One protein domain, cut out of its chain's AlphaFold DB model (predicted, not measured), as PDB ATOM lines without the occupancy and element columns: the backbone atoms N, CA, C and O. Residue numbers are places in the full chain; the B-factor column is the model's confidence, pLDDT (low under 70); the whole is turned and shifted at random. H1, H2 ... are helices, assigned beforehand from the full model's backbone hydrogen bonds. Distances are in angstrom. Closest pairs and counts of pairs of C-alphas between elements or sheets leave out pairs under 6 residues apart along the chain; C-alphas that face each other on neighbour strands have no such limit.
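What this domain is: This is residues 36 to 71 and 281 to 379 of the 380 residues of an uncharacterized protein of Acinetobacter sp. ANC 5378 (UniProt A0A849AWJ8). A long, slim body of helices is built along one long helix, H6: H1 and H2 follow each other along it, H3 runs back beside H2 and H6, and H5 folds back on residues 346 to 360 of H6. The short H4 sits near H1 at one end, the short H7 follows H6 at the other, and the long link of residues 311 to 323, with no named element, loops out to the side, its C-alphas 11 to 24 A from the mean of all C-alphas. The printed part has 135 residues with seven named helices, H1 to H7 in order, and no named strand; its class is all helix. It is only just loose, close to compact, with a radius of gyration of the C-alphas of 17.4 A, and its elongated outline spans 57 by 33 by 20 A.

Where its parts are: H1, residues 36 to 47, begins at C-alpha 36 at (-20.684, 13.280, -46.852) and is 16.4 A long. H2, residues 50 to 71, measures 31.2 A. H3, residues 282 to 304, measures 33.0 A, and H4 takes residues 307 to 310. H5, residues 324 to 338, measures 21.7 A. H6, residues 343 to 372, is the longest helix at 43.5 A and ends at C-alpha 372 at (23.163, 6.749, -53.491). H7, residues 374 to 377, ends at C-alpha 377 at (30.875, 11.634, -50.652).

How they stand to each other: H6 is the hub, touching four helices. It touches H1 at a shallow tilt of 31 degrees, the same way, the closest C-alphas being those of Cys 43 and Thr 352, 6.1 A apart. H2, H3 and H6 form a bundle, helices side by side, up and down, each running against the one before it in the chain. H2 touches H6 at a shallow tilt of 29 degrees, with the C-alphas of Glu 57 and Leu 362 closest at 6.7 A. H3 only just touches H6, with 3 pairs of C-alphas within 8 A, the closest those of Ile 289 and Ile 366 at 6.5 A. H5 and H6 form a helical hairpin at a shallow tilt of 15 degrees, the C-alphas of Tyr 336 and Ile 346 closest at 6.3 A. H4 only just touches H1, with 3 pairs of C-alphas within 8 A, the closest those of Ile 39 and Val 308 at 6.5 A. H6 and H7 meet only through their link. Every O i to N i+4 pair is within hydrogen-bond range in H1, H2, H3, H5 and H6; H4 and H7 are too short for such a pair.

The domain as a whole: The C-alphas farthest apart, those of Asp 341 and Gln 379, are 58.6 A apart. Residues 72 to 280 are not printed, and C-alphas 71 and 281 are 14.0 A apart across the cut. The link from H4 to H5, 13 residues, is long. Mean pLDDT of the printed part is 71.4; 39 residues are under 70, among them 309 to 324 and 372 to 379.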
ATOM      1  N   LEU A  36     -21.185  12.822 -45.555       73.12
ATOM      2  CA  LEU A  36     -20.684  13.280 -46.852       73.12
ATOM      3  C   LEU A  36     -19.852  14.570 -46.748       73.12
ATOM      4  O   LEU A  36     -18.785  14.685 -47.355       73.12
ATOM      5  N   ASP A  37     -20.302  15.524 -45.932       75.81
ATOM      6  CA  ASP A  37     -19.612  16.796 -45.702       75.81
ATOM      7  C   ASP A  37     -18.246  16.615 -45.035       75.81
ATOM      8  O   ASP A  37     -17.266  17.240 -45.438       75.81
ATOM      9  N   LYS A  38     -18.140  15.708 -44.058       78.31
ATOM     10  CA  LYS A  38     -16.876  15.415 -43.371       78.31
ATOM     11  C   LYS A  38     -15.879  14.753 -44.321       78.31
ATOM     12  O   LYS A  38     -14.706  15.116 -44.310       78.31
ATOM     13  N   ILE A  39     -16.340  13.846 -45.186       77.62
ATOM     14  CA  ILE A  39     -15.489  13.202 -46.202       77.62
ATOM     15  C   ILE A  39     -15.035  14.226 -47.253       77.62
ATOM     16  O   ILE A  39     -13.878  14.224 -47.677       77.62
ATOM     17  N   ASN A  40     -15.918  15.146 -47.647       77.75
ATOM     18  CA  ASN A  40     -15.582  16.235 -48.558       77.75
ATOM     19  C   ASN A  40     -14.524  17.181 -47.970       77.75
ATOM     20  O   ASN A  40     -13.573  17.527 -48.676       77.75
ATOM     21  N   ILE A  41     -14.664  17.566 -46.698       81.38
ATOM     22  CA  ILE A  41     -13.693  18.401 -45.973       81.38
ATOM     23  C   ILE A  41     -12.347  17.677 -45.863       81.38
ATOM     24  O   ILE A  41     -11.315  18.256 -46.192       81.38
ATOM     25  N   PHE A  42     -12.357  16.391 -45.509       81.88
ATOM     26  CA  PHE A  42     -11.164  15.544 -45.486       81.88
ATOM     27  C   PHE A  42     -10.435  15.532 -46.842       81.88
ATOM     28  O   PHE A  42      -9.233  15.799 -46.917       81.88
ATOM     29  N   CYS A  43     -11.160  15.298 -47.942       80.69
ATOM     30  CA  CYS A  43     -10.566  15.299 -49.279       80.69
ATOM     31  C   CYS A  43      -9.959  16.667 -49.625       80.69
ATOM     32  O   CYS A  43      -8.856  16.729 -50.162       80.69
ATOM     33  N   GLN A  44     -10.641  17.768 -49.295       82.81
ATOM     34  CA  GLN A  44     -10.136  19.127 -49.519       82.81
ATOM     35  C   GLN A  44      -8.886  19.432 -48.682       82.81
ATOM     36  O   GLN A  44      -7.927  20.003 -49.205       82.81
ATOM     37  N   ASN A  45      -8.862  19.004 -47.419       81.19
ATOM     38  CA  ASN A  45      -7.730  19.183 -46.514       81.19
ATOM     39  C   ASN A  45      -6.470  18.475 -47.005       81.19
ATOM     40  O   ASN A  45      -5.373  18.996 -46.820       81.19
ATOM     41  N   ILE A  46      -6.610  17.326 -47.662       78.75
ATOM     42  CA  ILE A  46      -5.474  16.621 -48.260       78.75
ATOM     43  C   ILE A  46      -5.078  17.263 -49.593       78.75
ATOM     44  O   ILE A  46      -3.904  17.563 -49.821       78.75
ATOM     45  N   LEU A  47      -6.053  17.525 -50.466       82.50
ATOM     46  CA  LEU A  47      -5.803  18.022 -51.822       82.50
ATOM     47  C   LEU A  47      -5.255  19.455 -51.857       82.50
ATOM     48  O   LEU A  47      -4.617  19.826 -52.842       82.50
ATOM     49  N   LYS A  48      -5.394  20.246 -50.782       84.38
ATOM     50  CA  LYS A  48      -4.748  21.570 -50.665       84.38
ATOM     51  C   LYS A  48      -3.220  21.512 -50.819       84.38
ATOM     52  O   LYS A  48      -2.597  22.517 -51.153       84.38
ATOM     53  N   TYR A  49      -2.611  20.346 -50.590       82.12
ATOM     54  CA  TYR A  49      -1.171  20.132 -50.714       82.12
ATOM     55  C   TYR A  49      -0.717  19.631 -52.092       82.12
ATOM     56  O   TYR A  49       0.484  19.443 -52.285       82.12
ATOM     57  N   ASP A  50      -1.623  19.439 -53.055       76.88
ATOM     58  CA  ASP A  50      -1.305  18.878 -54.378       76.88
ATOM     59  C   ASP A  50      -0.247  19.704 -55.131       76.88
ATOM     60  O   ASP A  50       0.726  19.171 -55.660       76.88
ATOM     61  N   THR A  51      -0.346  21.036 -55.085       78.25
ATOM     62  CA  THR A  51       0.646  21.946 -55.687       78.25
ATOM     63  C   THR A  51       2.035  21.795 -55.068       78.25
ATOM     64  O   THR A  51       3.049  21.815 -55.767       78.25
ATOM     65  N   LYS A  52       2.093  21.607 -53.747       75.25
ATOM     66  CA  LYS A  52       3.342  21.429 -53.006       75.25
ATOM     67  C   LYS A  52       3.957  20.051 -53.252       75.25
ATOM     68  O   LYS A  52       5.179  19.944 -53.311       75.25
ATOM     69  N   LEU A  53       3.126  19.022 -53.429       77.88
ATOM     70  CA  LEU A  53       3.567  17.684 -53.815       77.88
ATOM     71  C   LEU A  53       4.218  17.702 -55.203       77.88
ATOM     72  O   LEU A  53       5.368  17.283 -55.326       77.88
ATOM     73  N   ARG A  54       3.546  18.286 -56.204       78.06
ATOM     74  CA  ARG A  54       4.085  18.415 -57.571       78.06
ATOM     75  C   ARG A  54       5.402  19.187 -57.610       78.06
ATOM     76  O   ARG A  54       6.347  18.760 -58.263       78.06
ATOM     77  N   TYR A  55       5.512  20.270 -56.833       81.25
ATOM     78  CA  TYR A  55       6.772  21.007 -56.684       81.25
ATOM     79  C   TYR A  55       7.922  20.106 -56.200       81.25
ATOM     80  O   TYR A  55       9.047  20.209 -56.691       81.25
ATOM     81  N   TYR A  56       7.668  19.218 -55.233       77.25
ATOM     82  CA  TYR A  56       8.691  18.294 -54.746       77.25
ATOM     83  C   TYR A  56       8.997  17.163 -55.732       77.25
ATOM     84  O   TYR A  56      10.163  16.780 -55.829       77.25
ATOM     85  N   GLU A  57       8.013  16.667 -56.485       77.62
ATOM     86  CA  GLU A  57       8.223  15.683 -57.559       77.62
ATOM     87  C   GLU A  57       9.126  16.247 -58.670       77.62
ATOM     88  O   GLU A  57      10.142  15.643 -59.023       77.62
ATOM     89  N   GLU A  58       8.834  17.452 -59.166       79.75
ATOM     90  CA  GLU A  58       9.660  18.136 -60.170       79.75
ATOM     91  C   GLU A  58      11.075  18.415 -59.643       79.75
ATOM     92  O   GLU A  58      12.085  18.184 -60.318       79.75
ATOM     93  N   LYS A  59      11.183  18.858 -58.389       74.94
ATOM     94  CA  LYS A  59      12.477  19.156 -57.772       74.94
ATOM     95  C   LYS A  59      13.315  17.901 -57.516       74.94
ATOM     96  O   LYS A  59      14.530  17.952 -57.669       74.94
ATOM     97  N   LEU A  60      12.709  16.775 -57.142       74.81
ATOM     98  CA  LEU A  60      13.428  15.508 -56.976       74.81
ATOM     99  C   LEU A  60      13.813  14.885 -58.320       74.81
ATOM    100  O   LEU A  60      14.936  14.395 -58.441       74.81
ATOM    101  N   SER A  61      12.945  14.950 -59.335       76.44
ATOM    102  CA  SER A  61      13.262  14.451 -60.682       76.44
ATOM    103  C   SER A  61      14.445  15.202 -61.299       76.44
ATOM    104  O   SER A  61      15.420  14.578 -61.708       76.44
ATOM    105  N   SER A  62      14.441  16.537 -61.232       74.94
ATOM    106  CA  SER A  62      15.549  17.368 -61.720       74.94
ATOM    107  C   SER A  62      16.865  17.095 -60.984       74.94
ATOM    108  O   SER A  62      17.928  17.073 -61.606       74.94
ATOM    109  N   LEU A  63      16.819  16.821 -59.674       71.38
ATOM    110  CA  LEU A  63      17.995  16.405 -58.906       71.38
ATOM    111  C   LEU A  63      18.477  14.999 -59.285       71.38
ATOM    112  O   LEU A  63      19.684  14.783 -59.377       71.38
ATOM    113  N   LYS A  64      17.565  14.052 -59.528       71.50
ATOM    114  CA  LYS A  64      17.898  12.696 -59.992       71.50
ATOM    115  C   LYS A  64      18.540  12.732 -61.380       71.50
ATOM    116  O   LYS A  64      19.537  12.048 -61.601       71.50
ATOM    117  N   ASP A  65      18.043  13.574 -62.276       70.56
ATOM    118  CA  ASP A  65      18.621  13.775 -63.604       70.56
ATOM    119  C   ASP A  65      19.987  14.453 -63.537       70.56
ATOM    120  O   ASP A  65      20.920  14.024 -64.217       70.56
ATOM    121  N   ALA A  66      20.148  15.459 -62.673       65.12
ATOM    122  CA  ALA A  66      21.443  16.077 -62.421       65.12
ATOM    123  C   ALA A  66      22.453  15.064 -61.846       65.12
ATOM    124  O   ALA A  66      23.597  15.031 -62.293       65.12
ATOM    125  N   LEU A  67      22.031  14.193 -60.921       63.94
ATOM    126  CA  LEU A  67      22.856  13.113 -60.364       63.94
ATOM    127  C   LEU A  67      23.222  12.067 -61.427       63.94
ATOM    128  O   LEU A  67      24.346  11.575 -61.460       63.94
ATOM    129  N   ASN A  68      22.286  11.709 -62.306       66.38
ATOM    130  CA  ASN A  68      22.538  10.773 -63.400       66.38
ATOM    131  C   ASN A  68      23.519  11.363 -64.418       66.38
ATOM    132  O   ASN A  68      24.440  10.664 -64.831       66.38
ATOM    133  N   LYS A  69      23.373  12.649 -64.760       62.56
ATOM    134  CA  LYS A  69      24.337  13.384 -65.589       62.56
ATOM    135  C   LYS A  69      25.708  13.447 -64.918       62.56
ATOM    136  O   LYS A  69      26.688  13.144 -65.584       62.56
ATOM    137  N   PHE A  70      25.771  13.728 -63.612       58.19
ATOM    138  CA  PHE A  70      27.016  13.702 -62.834       58.19
ATOM    139  C   PHE A  70      27.668  12.313 -62.819       58.19
ATOM    140  O   PHE A  70      28.870  12.194 -63.019       58.19
ATOM    141  N   ASN A  71      26.893  11.241 -62.636       53.84
ATOM    142  CA  ASN A  71      27.391   9.861 -62.685       53.84
ATOM    143  C   ASN A  71      27.872   9.462 -64.082       53.84
ATOM    144  O   ASN A  71      28.823   8.696 -64.211       53.84
ATOM    145  N   ASN A 281      26.034  20.543 -55.780       61.94
ATOM    146  CA  ASN A 281      25.866  20.994 -54.413       61.94
ATOM    147  C   ASN A 281      25.139  19.907 -53.598       61.94
ATOM    148  O   ASN A 281      23.919  19.947 -53.419       61.94
ATOM    149  N   PHE A 282      25.894  18.924 -53.100       62.44
ATOM    150  CA  PHE A 282      25.400  17.819 -52.273       62.44
ATOM    151  C   PHE A 282      24.607  18.329 -51.063       62.44
ATOM    152  O   PHE A 282      23.570  17.766 -50.703       62.44
ATOM    153  N   LYS A 283      24.999  19.484 -50.510       66.12
ATOM    154  CA  LYS A 283      24.277  20.175 -49.434       66.12
ATOM    155  C   LYS A 283      22.873  20.622 -49.866       66.12
ATOM    156  O   LYS A 283      21.925  20.496 -49.092       66.12
ATOM    157  N   LYS A 284      22.686  21.078 -51.110       67.44
ATOM    158  CA  LYS A 284      21.366  21.414 -51.685       67.44
ATOM    159  C   LYS A 284      20.466  20.179 -51.808       67.44
ATOM    160  O   LYS A 284      19.260  20.284 -51.563       67.44
ATOM    161  N   ILE A 285      21.033  19.014 -52.121       67.88
ATOM    162  CA  ILE A 285      20.298  17.741 -52.208       67.88
ATOM    163  C   ILE A 285      19.895  17.256 -50.821       67.88
ATOM    164  O   ILE A 285      18.717  16.989 -50.593       67.88
ATOM    165  N   GLN A 286      20.828  17.243 -49.869       70.88
ATOM    166  CA  GLN A 286      20.547  16.892 -48.476       70.88
ATOM    167  C   GLN A 286      19.475  17.806 -47.860       70.88
ATOM    168  O   GLN A 286      18.555  17.329 -47.194       70.88
ATOM    169  N   ASN A 287      19.539  19.115 -48.124       75.75
ATOM    170  CA  ASN A 287      18.526  20.066 -47.663       75.75
ATOM    171  C   ASN A 287      17.156  19.816 -48.307       75.75
ATOM    172  O   ASN A 287      16.132  19.912 -47.630       75.75
ATOM    173  N   THR A 288      17.127  19.466 -49.597       73.38
ATOM    174  CA  THR A 288      15.879  19.146 -50.299       73.38
ATOM    175  C   THR A 288      15.263  17.862 -49.743       73.38
ATOM    176  O   THR A 288      14.093  17.882 -49.371       73.38
ATOM    177  N   ILE A 289      16.055  16.802 -49.553       76.81
ATOM    178  CA  ILE A 289      15.621  15.544 -48.925       76.81
ATOM    179  C   ILE A 289      15.018  15.801 -47.536       76.81
ATOM    180  O   ILE A 289      13.880  15.410 -47.282       76.81
ATOM    181  N   LYS A 290      15.716  16.548 -46.668       78.75
ATOM    182  CA  LYS A 290      15.212  16.907 -45.330       78.75
ATOM    183  C   LYS A 290      13.899  17.692 -45.388       78.75
ATOM    184  O   LYS A 290      13.026  17.499 -44.546       78.75
ATOM    185  N   SER A 291      13.748  18.593 -46.362       77.00
ATOM    186  CA  SER A 291      12.518  19.379 -46.519       77.00
ATOM    187  C   SER A 291      11.320  18.523 -46.931       77.00
ATOM    188  O   SER A 291      10.215  18.753 -46.442       77.00
ATOM    189  N   VAL A 292      11.551  17.508 -47.768       77.00
ATOM    190  CA  VAL A 292      10.513  16.582 -48.220       77.00
ATOM    191  C   VAL A 292      10.112  15.620 -47.100       77.00
ATOM    192  O   VAL A 292       8.922  15.431 -46.870       77.00
ATOM    193  N   GLN A 293      11.075  15.086 -46.343       77.12
ATOM    194  CA  GLN A 293      10.790  14.237 -45.177       77.12
ATOM    195  C   GLN A 293       9.940  14.976 -44.134       77.12
ATOM    196  O   GLN A 293       8.898  14.475 -43.722       77.12
ATOM    197  N   LYS A 294      10.301  16.225 -43.800       79.50
ATOM    198  CA  LYS A 294       9.502  17.071 -42.896       79.50
ATOM    199  C   LYS A 294       8.091  17.346 -43.418       79.50
ATOM    200  O   LYS A 294       7.166  17.515 -42.628       79.50
ATOM    201  N   PHE A 295       7.921  17.457 -44.735       80.75
ATOM    202  CA  PHE A 295       6.599  17.605 -45.341       80.75
ATOM    203  C   PHE A 295       5.776  16.316 -45.203       80.75
ATOM    204  O   PHE A 295       4.627  16.395 -44.778       80.75
ATOM    205  N   GLN A 296       6.369  15.151 -45.474       77.19
ATOM    206  CA  GLN A 296       5.708  13.849 -45.329       77.19
ATOM    207  C   GLN A 296       5.318  13.544 -43.877       77.19
ATOM    208  O   GLN A 296       4.211  13.070 -43.644       77.19
ATOM    209  N   GLU A 297       6.178  13.854 -42.904       77.19
ATOM    210  CA  GLU A 297       5.879  13.699 -41.472       77.19
ATOM    211  C   GLU A 297       4.686  14.560 -41.047       77.19
ATOM    212  O   GLU A 297       3.758  14.069 -40.410       77.19
ATOM    213  N   ARG A 298       4.671  15.840 -41.444       79.62
ATOM    214  CA  ARG A 298       3.555  16.751 -41.139       79.62
ATOM    215  C   ARG A 298       2.252  16.296 -41.779       79.62
ATOM    216  O   ARG A 298       1.222  16.312 -41.117       79.62
ATOM    217  N   LEU A 299       2.313  15.884 -43.044       78.75
ATOM    218  CA  LEU A 299       1.159  15.374 -43.775       78.75
ATOM    219  C   LEU A 299       0.608  14.104 -43.114       78.75
ATOM    220  O   LEU A 299      -0.601  13.973 -42.970       78.75
ATOM    221  N   LEU A 300       1.481  13.193 -42.677       76.00
ATOM    222  CA  LEU A 300       1.066  11.970 -42.000       76.00
ATOM    223  C   LEU A 300       0.357  12.269 -40.672       76.00
ATOM    224  O   LEU A 300      -0.710  11.716 -40.431       76.00
ATOM    225  N   ILE A 301       0.912  13.170 -39.856       76.50
ATOM    226  CA  ILE A 301       0.303  13.593 -38.585       76.50
ATOM    227  C   ILE A 301      -1.064  14.243 -38.831       76.50
ATOM    228  O   ILE A 301      -2.028  13.935 -38.137       76.50
ATOM    229  N   GLU A 302      -1.167  15.128 -39.825       77.38
ATOM    230  CA  GLU A 302      -2.426  15.801 -40.157       77.38
ATOM    231  C   GLU A 302      -3.488  14.794 -40.617       77.38
ATOM    232  O   GLU A 302      -4.614  14.851 -40.140       77.38
ATOM    233  N   ILE A 303      -3.117  13.811 -41.446       76.25
ATOM    234  CA  ILE A 303      -4.030  12.758 -41.911       76.25
ATOM    235  C   ILE A 303      -4.428  11.798 -40.776       76.25
ATOM    236  O   ILE A 303      -5.585  11.402 -40.695       76.25
ATOM    237  N   GLN A 304      -3.512  11.425 -39.881       71.44
ATOM    238  CA  GLN A 304      -3.825  10.560 -38.732       71.44
ATOM    239  C   GLN A 304      -4.747  11.243 -37.710       71.44
ATOM    240  O   GLN A 304      -5.514  10.575 -37.018       71.44
ATOM    241  N   ASN A 305      -4.714  12.573 -37.638       75.06
ATOM    242  CA  ASN A 305      -5.596  13.352 -36.772       75.06
ATOM    243  C   ASN A 305      -6.990  13.597 -37.384       75.06
ATOM    244  O   ASN A 305      -7.857  14.160 -36.715       75.06
ATOM    245  N   GLU A 306      -7.237  13.174 -38.629       76.50
ATOM    246  CA  GLU A 306      -8.538  13.340 -39.279       76.50
ATOM    247  C   GLU A 306      -9.579  12.361 -38.720       76.50
ATOM    248  O   GLU A 306      -9.474  11.138 -38.834       76.50
ATOM    249  N   SER A 307     -10.649  12.931 -38.159       69.06
ATOM    250  CA  SER A 307     -11.750  12.185 -37.531       69.06
ATOM    251  C   SER A 307     -12.417  11.158 -38.459       69.06
ATOM    252  O   SER A 307     -12.883  10.125 -37.989       69.06
ATOM    253  N   VAL A 308     -12.415  11.408 -39.774       72.69
ATOM    254  CA  VAL A 308     -12.999  10.525 -40.798       72.69
ATOM    255  C   VAL A 308     -12.252   9.194 -40.897       72.69
ATOM    256  O   VAL A 308     -12.882   8.155 -41.054       72.69
ATOM    257  N   LEU A 309     -10.922   9.206 -40.783       69.00
ATOM    258  CA  LEU A 309     -10.113   7.986 -40.857       69.00
ATOM    259  C   LEU A 309     -10.082   7.232 -39.526       69.00
ATOM    260  O   LEU A 309      -9.944   6.009 -39.526       69.00
ATOM    261  N   ASN A 310     -10.221   7.941 -38.407       69.12
ATOM    262  CA  ASN A 310     -10.288   7.337 -37.073       69.12
ATOM    263  C   ASN A 310     -11.638   6.667 -36.797       69.12
ATOM    264  O   ASN A 310     -11.693   5.739 -36.002       69.12
ATOM    265  N   ALA A 311     -12.700   7.076 -37.499       64.19
ATOM    266  CA  ALA A 311     -14.002   6.407 -37.466       64.19
ATOM    267  C   ALA A 311     -14.029   5.062 -38.226       64.19
ATOM    268  O   ALA A 311     -15.003   4.324 -38.121       64.19
ATOM    269  N   ILE A 312     -12.982   4.745 -39.002       66.00
ATOM    270  CA  ILE A 312     -12.854   3.486 -39.747       66.00
ATOM    271  C   ILE A 312     -11.912   2.565 -38.967       66.00
ATOM    272  O   ILE A 312     -10.683   2.708 -39.037       66.00
ATOM    273  N   GLU A 313     -12.497   1.625 -38.229       60.69
ATOM    274  CA  GLU A 313     -11.778   0.523 -37.588       60.69
ATOM    275  C   GLU A 313     -11.518  -0.579 -38.624       60.69
ATOM    276  O   GLU A 313     -12.434  -1.091 -39.265       60.69
ATOM    277  N   ILE A 314     -10.243  -0.911 -38.823       60.41
ATOM    278  CA  ILE A 314      -9.803  -2.072 -39.602       60.41
ATOM    279  C   ILE A 314      -9.251  -3.060 -38.573       60.41
ATOM    280  O   ILE A 314      -8.463  -2.642 -37.726       60.41
ATOM    281  N   ASP A 315      -9.664  -4.333 -38.628       50.81
ATOM    282  CA  ASP A 315      -9.233  -5.381 -37.686       50.81
ATOM    283  C   ASP A 315      -7.710  -5.335 -37.433       50.81
ATOM    284  O   ASP A 315      -6.911  -5.540 -38.352       50.81
ATOM    285  N   GLU A 316      -7.307  -5.112 -36.175       44.16
ATOM    286  CA  GLU A 316      -5.914  -4.867 -35.739       44.16
ATOM    287  C   GLU A 316      -4.910  -5.965 -36.144       44.16
ATOM    288  O   GLU A 316      -3.709  -5.718 -36.223       44.16
ATOM    289  N   ILE A 317      -5.388  -7.172 -36.463       45.00
ATOM    290  CA  ILE A 317      -4.571  -8.356 -36.776       45.00
ATOM    291  C   ILE A 317      -3.806  -8.213 -38.118       45.00
ATOM    292  O   ILE A 317      -2.873  -8.972 -38.368       45.00
ATOM    293  N   GLN A 318      -4.151  -7.245 -38.981       45.56
ATOM    294  CA  GLN A 318      -3.543  -7.079 -40.318       45.56
ATOM    295  C   GLN A 318      -2.623  -5.849 -40.472       45.56
ATOM    296  O   GLN A 318      -2.029  -5.664 -41.531       45.56
ATOM    297  N   LEU A 319      -2.476  -5.017 -39.435       43.34
ATOM    298  CA  LEU A 319      -1.866  -3.680 -39.541       43.34
ATOM    299  C   LEU A 319      -0.408  -3.576 -39.072       43.34
ATOM    300  O   LEU A 319       0.222  -2.543 -39.293       43.34
ATOM    301  N   THR A 320       0.146  -4.607 -38.436       41.22
ATOM    302  CA  THR A 320       1.467  -4.530 -37.788       41.22
ATOM    303  C   THR A 320       2.648  -4.423 -38.759       41.22
ATOM    304  O   THR A 320       3.701  -3.941 -38.348       41.22
ATOM    305  N   ASP A 321       2.466  -4.789 -40.034       42.25
ATOM    306  CA  ASP A 321       3.534  -4.808 -41.053       42.25
ATOM    307  C   ASP A 321       3.343  -3.801 -42.208       42.25
ATOM    308  O   ASP A 321       4.196  -3.707 -43.091       42.25
ATOM    309  N   LEU A 322       2.250  -3.026 -42.226       52.03
ATOM    310  CA  LEU A 322       1.944  -2.091 -43.317       52.03
ATOM    311  C   LEU A 322       2.466  -0.680 -43.024       52.03
ATOM    312  O   LEU A 322       2.340  -0.149 -41.918       52.03
ATOM    313  N   ALA A 323       3.036  -0.024 -44.036       64.12
ATOM    314  CA  ALA A 323       3.497   1.350 -43.889       64.12
ATOM    315  C   ALA A 323       2.297   2.291 -43.672       64.12
ATOM    316  O   ALA A 323       1.261   2.154 -44.314       64.12
ATOM    317  N   ALA A 324       2.442   3.323 -42.834       68.19
ATOM    318  CA  ALA A 324       1.325   4.188 -42.424       68.19
ATOM    319  C   ALA A 324       0.487   4.793 -43.579       68.19
ATOM    320  O   ALA A 324      -0.713   4.998 -43.428       68.19
ATOM    321  N   PHE A 325       1.082   5.038 -44.754       71.50
ATOM    322  CA  PHE A 325       0.353   5.505 -45.945       71.50
ATOM    323  C   PHE A 325      -0.431   4.405 -46.684       71.50
ATOM    324  O   PHE A 325      -1.392   4.728 -47.374       71.50
ATOM    325  N   GLU A 326      -0.048   3.132 -46.564       72.50
ATOM    326  CA  GLU A 326      -0.798   1.985 -47.113       72.50
ATOM    327  C   GLU A 326      -2.092   1.771 -46.325       72.50
ATOM    328  O   GLU A 326      -3.161   1.648 -46.914       72.50
ATOM    329  N   ILE A 327      -2.018   1.904 -44.998       72.69
ATOM    330  CA  ILE A 327      -3.178   1.884 -44.097       72.69
ATOM    331  C   ILE A 327      -4.190   2.972 -44.486       72.69
ATOM    332  O   ILE A 327      -5.393   2.734 -44.573       72.69
ATOM    333  N   ILE A 328      -3.703   4.184 -44.768       74.06
ATOM    334  CA  ILE A 328      -4.561   5.291 -45.204       74.06
ATOM    335  C   ILE A 328      -5.190   4.997 -46.580       74.06
ATOM    336  O   ILE A 328      -6.352   5.338 -46.806       74.06
ATOM    337  N   GLN A 329      -4.466   4.350 -47.500       76.62
ATOM    338  CA  GLN A 329      -5.027   3.958 -48.796       76.62
ATOM    339  C   GLN A 329      -6.154   2.939 -48.659       76.62
ATOM    340  O   GLN A 329      -7.169   3.088 -49.339       76.62
ATOM    341  N   GLU A 330      -6.008   1.942 -47.791       73.25
ATOM    342  CA  GLU A 330      -7.058   0.952 -47.538       73.25
ATOM    343  C   GLU A 330      -8.314   1.602 -46.952       73.25
ATOM    344  O   GLU A 330      -9.417   1.359 -47.441       73.25
ATOM    345  N   LYS A 331      -8.149   2.528 -45.999       76.12
ATOM    346  CA  LYS A 331      -9.264   3.318 -45.451       76.12
ATOM    347  C   LYS A 331      -9.970   4.164 -46.515       76.12
ATOM    348  O   LYS A 331     -11.192   4.266 -46.511       76.12
ATOM    349  N   ILE A 332      -9.236   4.733 -47.472       76.56
ATOM    350  CA  ILE A 332      -9.843   5.455 -48.602       76.56
ATOM    351  C   ILE A 332     -10.582   4.496 -49.537       76.56
ATOM    352  O   ILE A 332     -11.675   4.824 -49.981       76.56
ATOM    353  N   VAL A 333     -10.026   3.313 -49.825       76.00
ATOM    354  CA  VAL A 333     -10.697   2.272 -50.627       76.00
ATOM    355  C   VAL A 333     -11.995   1.809 -49.962       76.00
ATOM    356  O   VAL A 333     -12.990   1.622 -50.656       76.00
ATOM    357  N   PHE A 334     -12.029   1.717 -48.634       73.94
ATOM    358  CA  PHE A 334     -13.257   1.446 -47.892       73.94
ATOM    359  C   PHE A 334     -14.319   2.546 -48.089       73.94
ATOM    360  O   PHE A 334     -15.487   2.246 -48.342       73.94
ATOM    361  N   LEU A 335     -13.917   3.824 -48.080       71.50
ATOM    362  CA  LEU A 335     -14.824   4.947 -48.360       71.50
ATOM    363  C   LEU A 335     -15.409   4.906 -49.785       71.50
ATOM    364  O   LEU A 335     -16.542   5.338 -49.976       71.50
ATOM    365  N   TYR A 336     -14.694   4.348 -50.770       69.38
ATOM    366  CA  TYR A 336     -15.262   4.112 -52.106       69.38
ATOM    367  C   TYR A 336     -16.391   3.090 -52.098       69.38
ATOM    368  O   TYR A 336     -17.386   3.278 -52.790       69.38
ATOM    369  N   SER A 337     -16.220   1.992 -51.359       69.81
ATOM    370  CA  SER A 337     -17.238   0.941 -51.283       69.81
ATOM    371  C   SER A 337     -18.463   1.360 -50.477       69.81
ATOM    372  O   SER A 337     -19.542   0.835 -50.724       69.81
ATOM    373  N   ALA A 338     -18.306   2.303 -49.543       70.56
ATOM    374  CA  ALA A 338     -19.394   2.797 -48.705       70.56
ATOM    375  C   ALA A 338     -20.314   3.806 -49.421       70.56
ATOM    376  O   ALA A 338     -21.475   3.929 -49.047       70.56
ATOM    377  N   TYR A 339     -19.825   4.502 -50.457       72.75
ATOM    378  CA  TYR A 339     -20.574   5.559 -51.157       72.75
ATOM    379  C   TYR A 339     -20.529   5.406 -52.693       72.75
ATOM    380  O   TYR A 339     -19.985   6.273 -53.384       72.75
ATOM    381  N   PRO A 340     -21.086   4.313 -53.256       67.19
ATOM    382  CA  PRO A 340     -21.025   4.023 -54.693       67.19
ATOM    383  C   PRO A 340     -21.864   4.974 -55.568       67.19
ATOM    384  O   PRO A 340     -21.553   5.142 -56.747       67.19
ATOM    385  N   ASP A 341     -22.885   5.622 -55.001       75.69
ATOM    386  CA  ASP A 341     -23.866   6.423 -55.750       75.69
ATOM    387  C   ASP A 341     -23.532   7.929 -55.814       75.69
ATOM    388  O   ASP A 341     -24.290   8.718 -56.375       75.69
ATOM    389  N   GLU A 342     -22.374   8.347 -55.286       76.12
ATOM    390  CA  GLU A 342     -21.949   9.752 -55.200       76.12
ATOM    391  C   GLU A 342     -20.760  10.054 -56.139       76.12
ATOM    392  O   GLU A 342     -19.595  10.066 -55.720       76.12
ATOM    393  N   PRO A 343     -20.996  10.344 -57.435       75.56
ATOM    394  CA  PRO A 343     -19.937  10.435 -58.447       75.56
ATOM    395  C   PRO A 343     -18.927  11.560 -58.178       75.56
ATOM    396  O   PRO A 343     -17.733  11.426 -58.464       75.56
ATOM    397  N   ASN A 344     -19.377  12.673 -57.592       77.06
ATOM    398  CA  ASN A 344     -18.505  13.792 -57.226       77.06
ATOM    399  C   ASN A 344     -17.582  13.447 -56.050       77.06
ATOM    400  O   ASN A 344     -16.428  13.886 -56.025       77.06
ATOM    401  N   LEU A 345     -18.074  12.651 -55.098       76.88
ATOM    402  CA  LEU A 345     -17.288  12.179 -53.965       76.88
ATOM    403  C   LEU A 345     -16.261  11.141 -54.418       76.88
ATOM    404  O   LEU A 345     -15.086  11.267 -54.087       76.88
ATOM    405  N   ILE A 346     -16.680  10.183 -55.247       77.88
ATOM    406  CA  ILE A 346     -15.811   9.162 -55.849       77.88
ATOM    407  C   ILE A 346     -14.642   9.823 -56.583       77.88
ATOM    408  O   ILE A 346     -13.488   9.449 -56.380       77.88
ATOM    409  N   LYS A 347     -14.908  10.872 -57.371       81.44
ATOM    410  CA  LYS A 347     -13.859  11.632 -58.063       81.44
ATOM    411  C   LYS A 347     -12.865  12.283 -57.095       81.44
ATOM    412  O   LYS A 347     -11.660  12.238 -57.347       81.44
ATOM    413  N   LYS A 348     -13.335  12.874 -55.991       80.19
ATOM    414  CA  LYS A 348     -12.462  13.477 -54.966       80.19
ATOM    415  C   LYS A 348     -11.651  12.419 -54.221       80.19
ATOM    416  O   LYS A 348     -10.442  12.576 -54.108       80.19
ATOM    417  N   LEU A 349     -12.271  11.311 -53.818       79.31
ATOM    418  CA  LEU A 349     -11.588  10.168 -53.208       79.31
ATOM    419  C   LEU A 349     -10.544   9.556 -54.157       79.31
ATOM    420  O   LEU A 349      -9.504   9.077 -53.708       79.31
ATOM    421  N   GLN A 350     -10.757   9.636 -55.473       81.69
ATOM    422  CA  GLN A 350      -9.778   9.241 -56.492       81.69
ATOM    423  C   GLN A 350      -8.593  10.166 -56.592       81.69
ATOM    424  O   GLN A 350      -7.456   9.696 -56.619       81.69
ATOM    425  N   GLN A 351      -8.834  11.465 -56.550       81.38
ATOM    426  CA  GLN A 351      -7.758  12.438 -56.461       81.38
ATOM    427  C   GLN A 351      -6.964  12.260 -55.161       81.38
ATOM    428  O   GLN A 351      -5.737  12.231 -55.201       81.38
ATOM    429  N   THR A 352      -7.638  12.052 -54.027       79.81
ATOM    430  CA  THR A 352      -6.995  11.820 -52.727       79.81
ATOM    431  C   THR A 352      -6.192  10.518 -52.716       79.81
ATOM    432  O   THR A 352      -5.049  10.509 -52.263       79.81
ATOM    433  N   LYS A 353      -6.721   9.427 -53.283       81.31
ATOM    434  CA  LYS A 353      -5.987   8.161 -53.434       81.31
ATOM    435  C   LYS A 353      -4.721   8.341 -54.276       81.31
ATOM    436  O   LYS A 353      -3.648   7.914 -53.851       81.31
ATOM    437  N   ASN A 354      -4.834   9.003 -55.426       83.25
ATOM    438  CA  ASN A 354      -3.699   9.273 -56.311       83.25
ATOM    439  C   ASN A 354      -2.644  10.151 -55.619       83.25
ATOM    440  O   ASN A 354      -1.456   9.860 -55.701       83.25
ATOM    441  N   PHE A 355      -3.069  11.170 -54.867       84.06
ATOM    442  CA  PHE A 355      -2.177  12.022 -54.078       84.06
ATOM    443  C   PHE A 355      -1.368  11.221 -53.043       84.06
ATOM    444  O   PHE A 355      -0.170  11.452 -52.854       84.06
ATOM    445  N   ILE A 356      -1.989  10.243 -52.377       80.62
ATOM    446  CA  ILE A 356      -1.286   9.390 -51.409       80.62
ATOM    447  C   ILE A 356      -0.333   8.417 -52.109       80.62
ATOM    448  O   ILE A 356       0.779   8.204 -51.626       80.62
ATOM    449  N   GLN A 357      -0.714   7.873 -53.268       82.50
ATOM    450  CA  GLN A 357       0.178   7.053 -54.097       82.50
ATOM    451  C   GLN A 357       1.409   7.840 -54.571       82.50
ATOM    452  O   GLN A 357       2.539   7.362 -54.442       82.50
ATOM    453  N   SER A 358       1.222   9.073 -55.042       78.88
ATOM    454  CA  SER A 358       2.320   9.977 -55.402       78.88
ATOM    455  C   SER A 358       3.250  10.256 -54.217       78.88
ATOM    456  O   SER A 358       4.470  10.174 -54.352       78.88
ATOM    457  N   ASN A 359       2.708  10.473 -53.014       77.81
ATOM    458  CA  ASN A 359       3.527  10.634 -51.806       77.81
ATOM    459  C   ASN A 359       4.351   9.385 -51.449       77.81
ATOM    460  O   ASN A 359       5.499   9.515 -51.015       77.81
ATOM    461  N   GLN A 360       3.809   8.179 -51.637       77.81
ATOM    462  CA  GLN A 360       4.570   6.937 -51.454       77.81
ATOM    463  C   GLN A 360       5.696   6.808 -52.490       77.81
ATOM    464  O   GLN A 360       6.827   6.477 -52.133       77.81
ATOM    465  N   SER A 361       5.422   7.134 -53.758       80.25
ATOM    466  CA  SER A 361       6.441   7.187 -54.817       80.25
ATOM    467  C   SER A 361       7.574   8.158 -54.459       80.25
ATOM    468  O   SER A 361       8.752   7.811 -54.554       80.25
ATOM    469  N   LEU A 362       7.227   9.338 -53.936       75.62
ATOM    470  CA  LEU A 362       8.174  10.343 -53.457       75.62
ATOM    471  C   LEU A 362       9.076   9.795 -52.334       75.62
ATOM    472  O   LEU A 362      10.287  10.005 -52.352       75.62
ATOM    473  N   LYS A 363       8.505   9.042 -51.382       77.94
ATOM    474  CA  LYS A 363       9.258   8.377 -50.302       77.94
ATOM    475  C   LYS A 363      10.268   7.366 -50.860       77.94
ATOM    476  O   LYS A 363      11.418   7.343 -50.425       77.94
ATOM    477  N   ASN A 364       9.875   6.587 -51.865       78.75
ATOM    478  CA  ASN A 364      10.766   5.626 -52.519       78.75
ATOM    479  C   ASN A 364      11.912   6.321 -53.270       78.75
ATOM    480  O   ASN A 364      13.059   5.887 -53.169       78.75
ATOM    481  N   GLN A 365      11.634   7.433 -53.957       73.69
ATOM    482  CA  GLN A 365      12.666   8.241 -54.621       73.69
ATOM    483  C   GLN A 365      13.664   8.844 -53.621       73.69
ATOM    484  O   GLN A 365      14.864   8.875 -53.895       73.69
ATOM    485  N   ILE A 366      13.198   9.289 -52.449       76.56
ATOM    486  CA  ILE A 366      14.071   9.780 -51.372       76.56
ATOM    487  C   ILE A 366      14.978   8.668 -50.853       76.56
ATOM    488  O   ILE A 366      16.179   8.895 -50.735       76.56
ATOM    489  N   ASN A 367      14.430   7.483 -50.574       76.31
ATOM    490  CA  ASN A 367      15.214   6.341 -50.100       76.31
ATOM    491  C   ASN A 367      16.285   5.944 -51.128       76.31
ATOM    492  O   ASN A 367      17.439   5.709 -50.772       76.31
ATOM    493  N   GLU A 368      15.934   5.938 -52.418       76.88
ATOM    494  CA  GLU A 368      16.880   5.678 -53.505       76.88
ATOM    495  C   GLU A 368      18.009   6.724 -53.547       76.88
ATOM    496  O   GLU A 368      19.182   6.370 -53.672       76.88
ATOM    497  N   LEU A 369      17.682   8.014 -53.406       70.12
ATOM    498  CA  LEU A 369      18.676   9.090 -53.359       70.12
ATOM    499  C   LEU A 369      19.555   8.999 -52.102       70.12
ATOM    500  O   LEU A 369      20.773   9.120 -52.206       70.12
ATOM    501  N   GLN A 370      18.975   8.724 -50.933       71.31
ATOM    502  CA  GLN A 370      19.706   8.558 -49.672       71.31
ATOM    503  C   GLN A 370      20.670   7.372 -49.701       71.31
ATOM    504  O   GLN A 370      21.775   7.495 -49.183       71.31
ATOM    505  N   HIS A 371      20.308   6.264 -50.349       70.50
ATOM    506  CA  HIS A 371      21.228   5.144 -50.554       70.50
ATOM    507  C   HIS A 371      22.372   5.474 -51.523       70.50
ATOM    508  O   HIS A 371      23.461   4.914 -51.404       70.50
ATOM    509  N   ARG A 372      22.154   6.377 -52.487       64.69
ATOM    510  CA  ARG A 372      23.163   6.749 -53.491       64.69
ATOM    511  C   ARG A 372      24.137   7.835 -53.018       64.69
ATOM    512  O   ARG A 372      25.280   7.815 -53.459       64.69
ATOM    513  N   LEU A 373      23.727   8.746 -52.130       62.34
ATOM    514  CA  LEU A 373      24.568   9.853 -51.635       62.34
ATOM    515  C   LEU A 373      25.871   9.439 -50.908       62.34
ATOM    516  O   LEU A 373      26.920   9.960 -51.278       62.34
ATOM    517  N   PRO A 374      25.870   8.528 -49.913       54.69
ATOM    518  CA  PRO A 374      27.081   8.204 -49.147       54.69
ATOM    519  C   PRO A 374      28.152   7.482 -49.982       54.69
ATOM    520  O   PRO A 374      29.334   7.530 -49.658       54.69
ATOM    521  N   ASN A 375      27.763   6.858 -51.099       49.41
ATOM    522  CA  ASN A 375      28.701   6.258 -52.052       49.41
ATOM    523  C   ASN A 375      29.436   7.297 -52.921       49.41
ATOM    524  O   ASN A 375      30.406   6.930 -53.580       49.41
ATOM    525  N   LEU A 376      28.979   8.555 -52.939       47.47
ATOM    526  CA  LEU A 376      29.559   9.652 -53.720       47.47
ATOM    527  C   LEU A 376      30.434  10.580 -52.862       47.47
ATOM    528  O   LEU A 376      31.508  10.943 -53.325       47.47
ATOM    529  N   ASP A 377      30.045  10.866 -51.611       38.34
ATOM    530  CA  ASP A 377      30.875  11.634 -50.652       38.34
ATOM    531  C   ASP A 377      32.202  10.922 -50.315       38.34
ATOM    532  O   ASP A 377      33.196  11.571 -50.024       38.34
ATOM    533  N   ASN A 378      32.249   9.585 -50.389       36.84
ATOM    534  CA  ASN A 378      33.480   8.806 -50.182       36.84
ATOM    535  C   ASN A 378      34.374   8.704 -51.441       36.84
ATOM    536  O   ASN A 378      35.403   8.029 -51.402       36.84
ATOM    537  N   GLN A 379      33.956   9.276 -52.578       36.28
ATOM    538  CA  GLN A 379      34.686   9.228 -53.857       36.28
ATOM    539  C   GLN A 379      35.235  10.589 -54.313       36.28
ATOM    540  O   GLN A 379      35.963  10.627 -55.309       36.28
TER     541      GLN A 379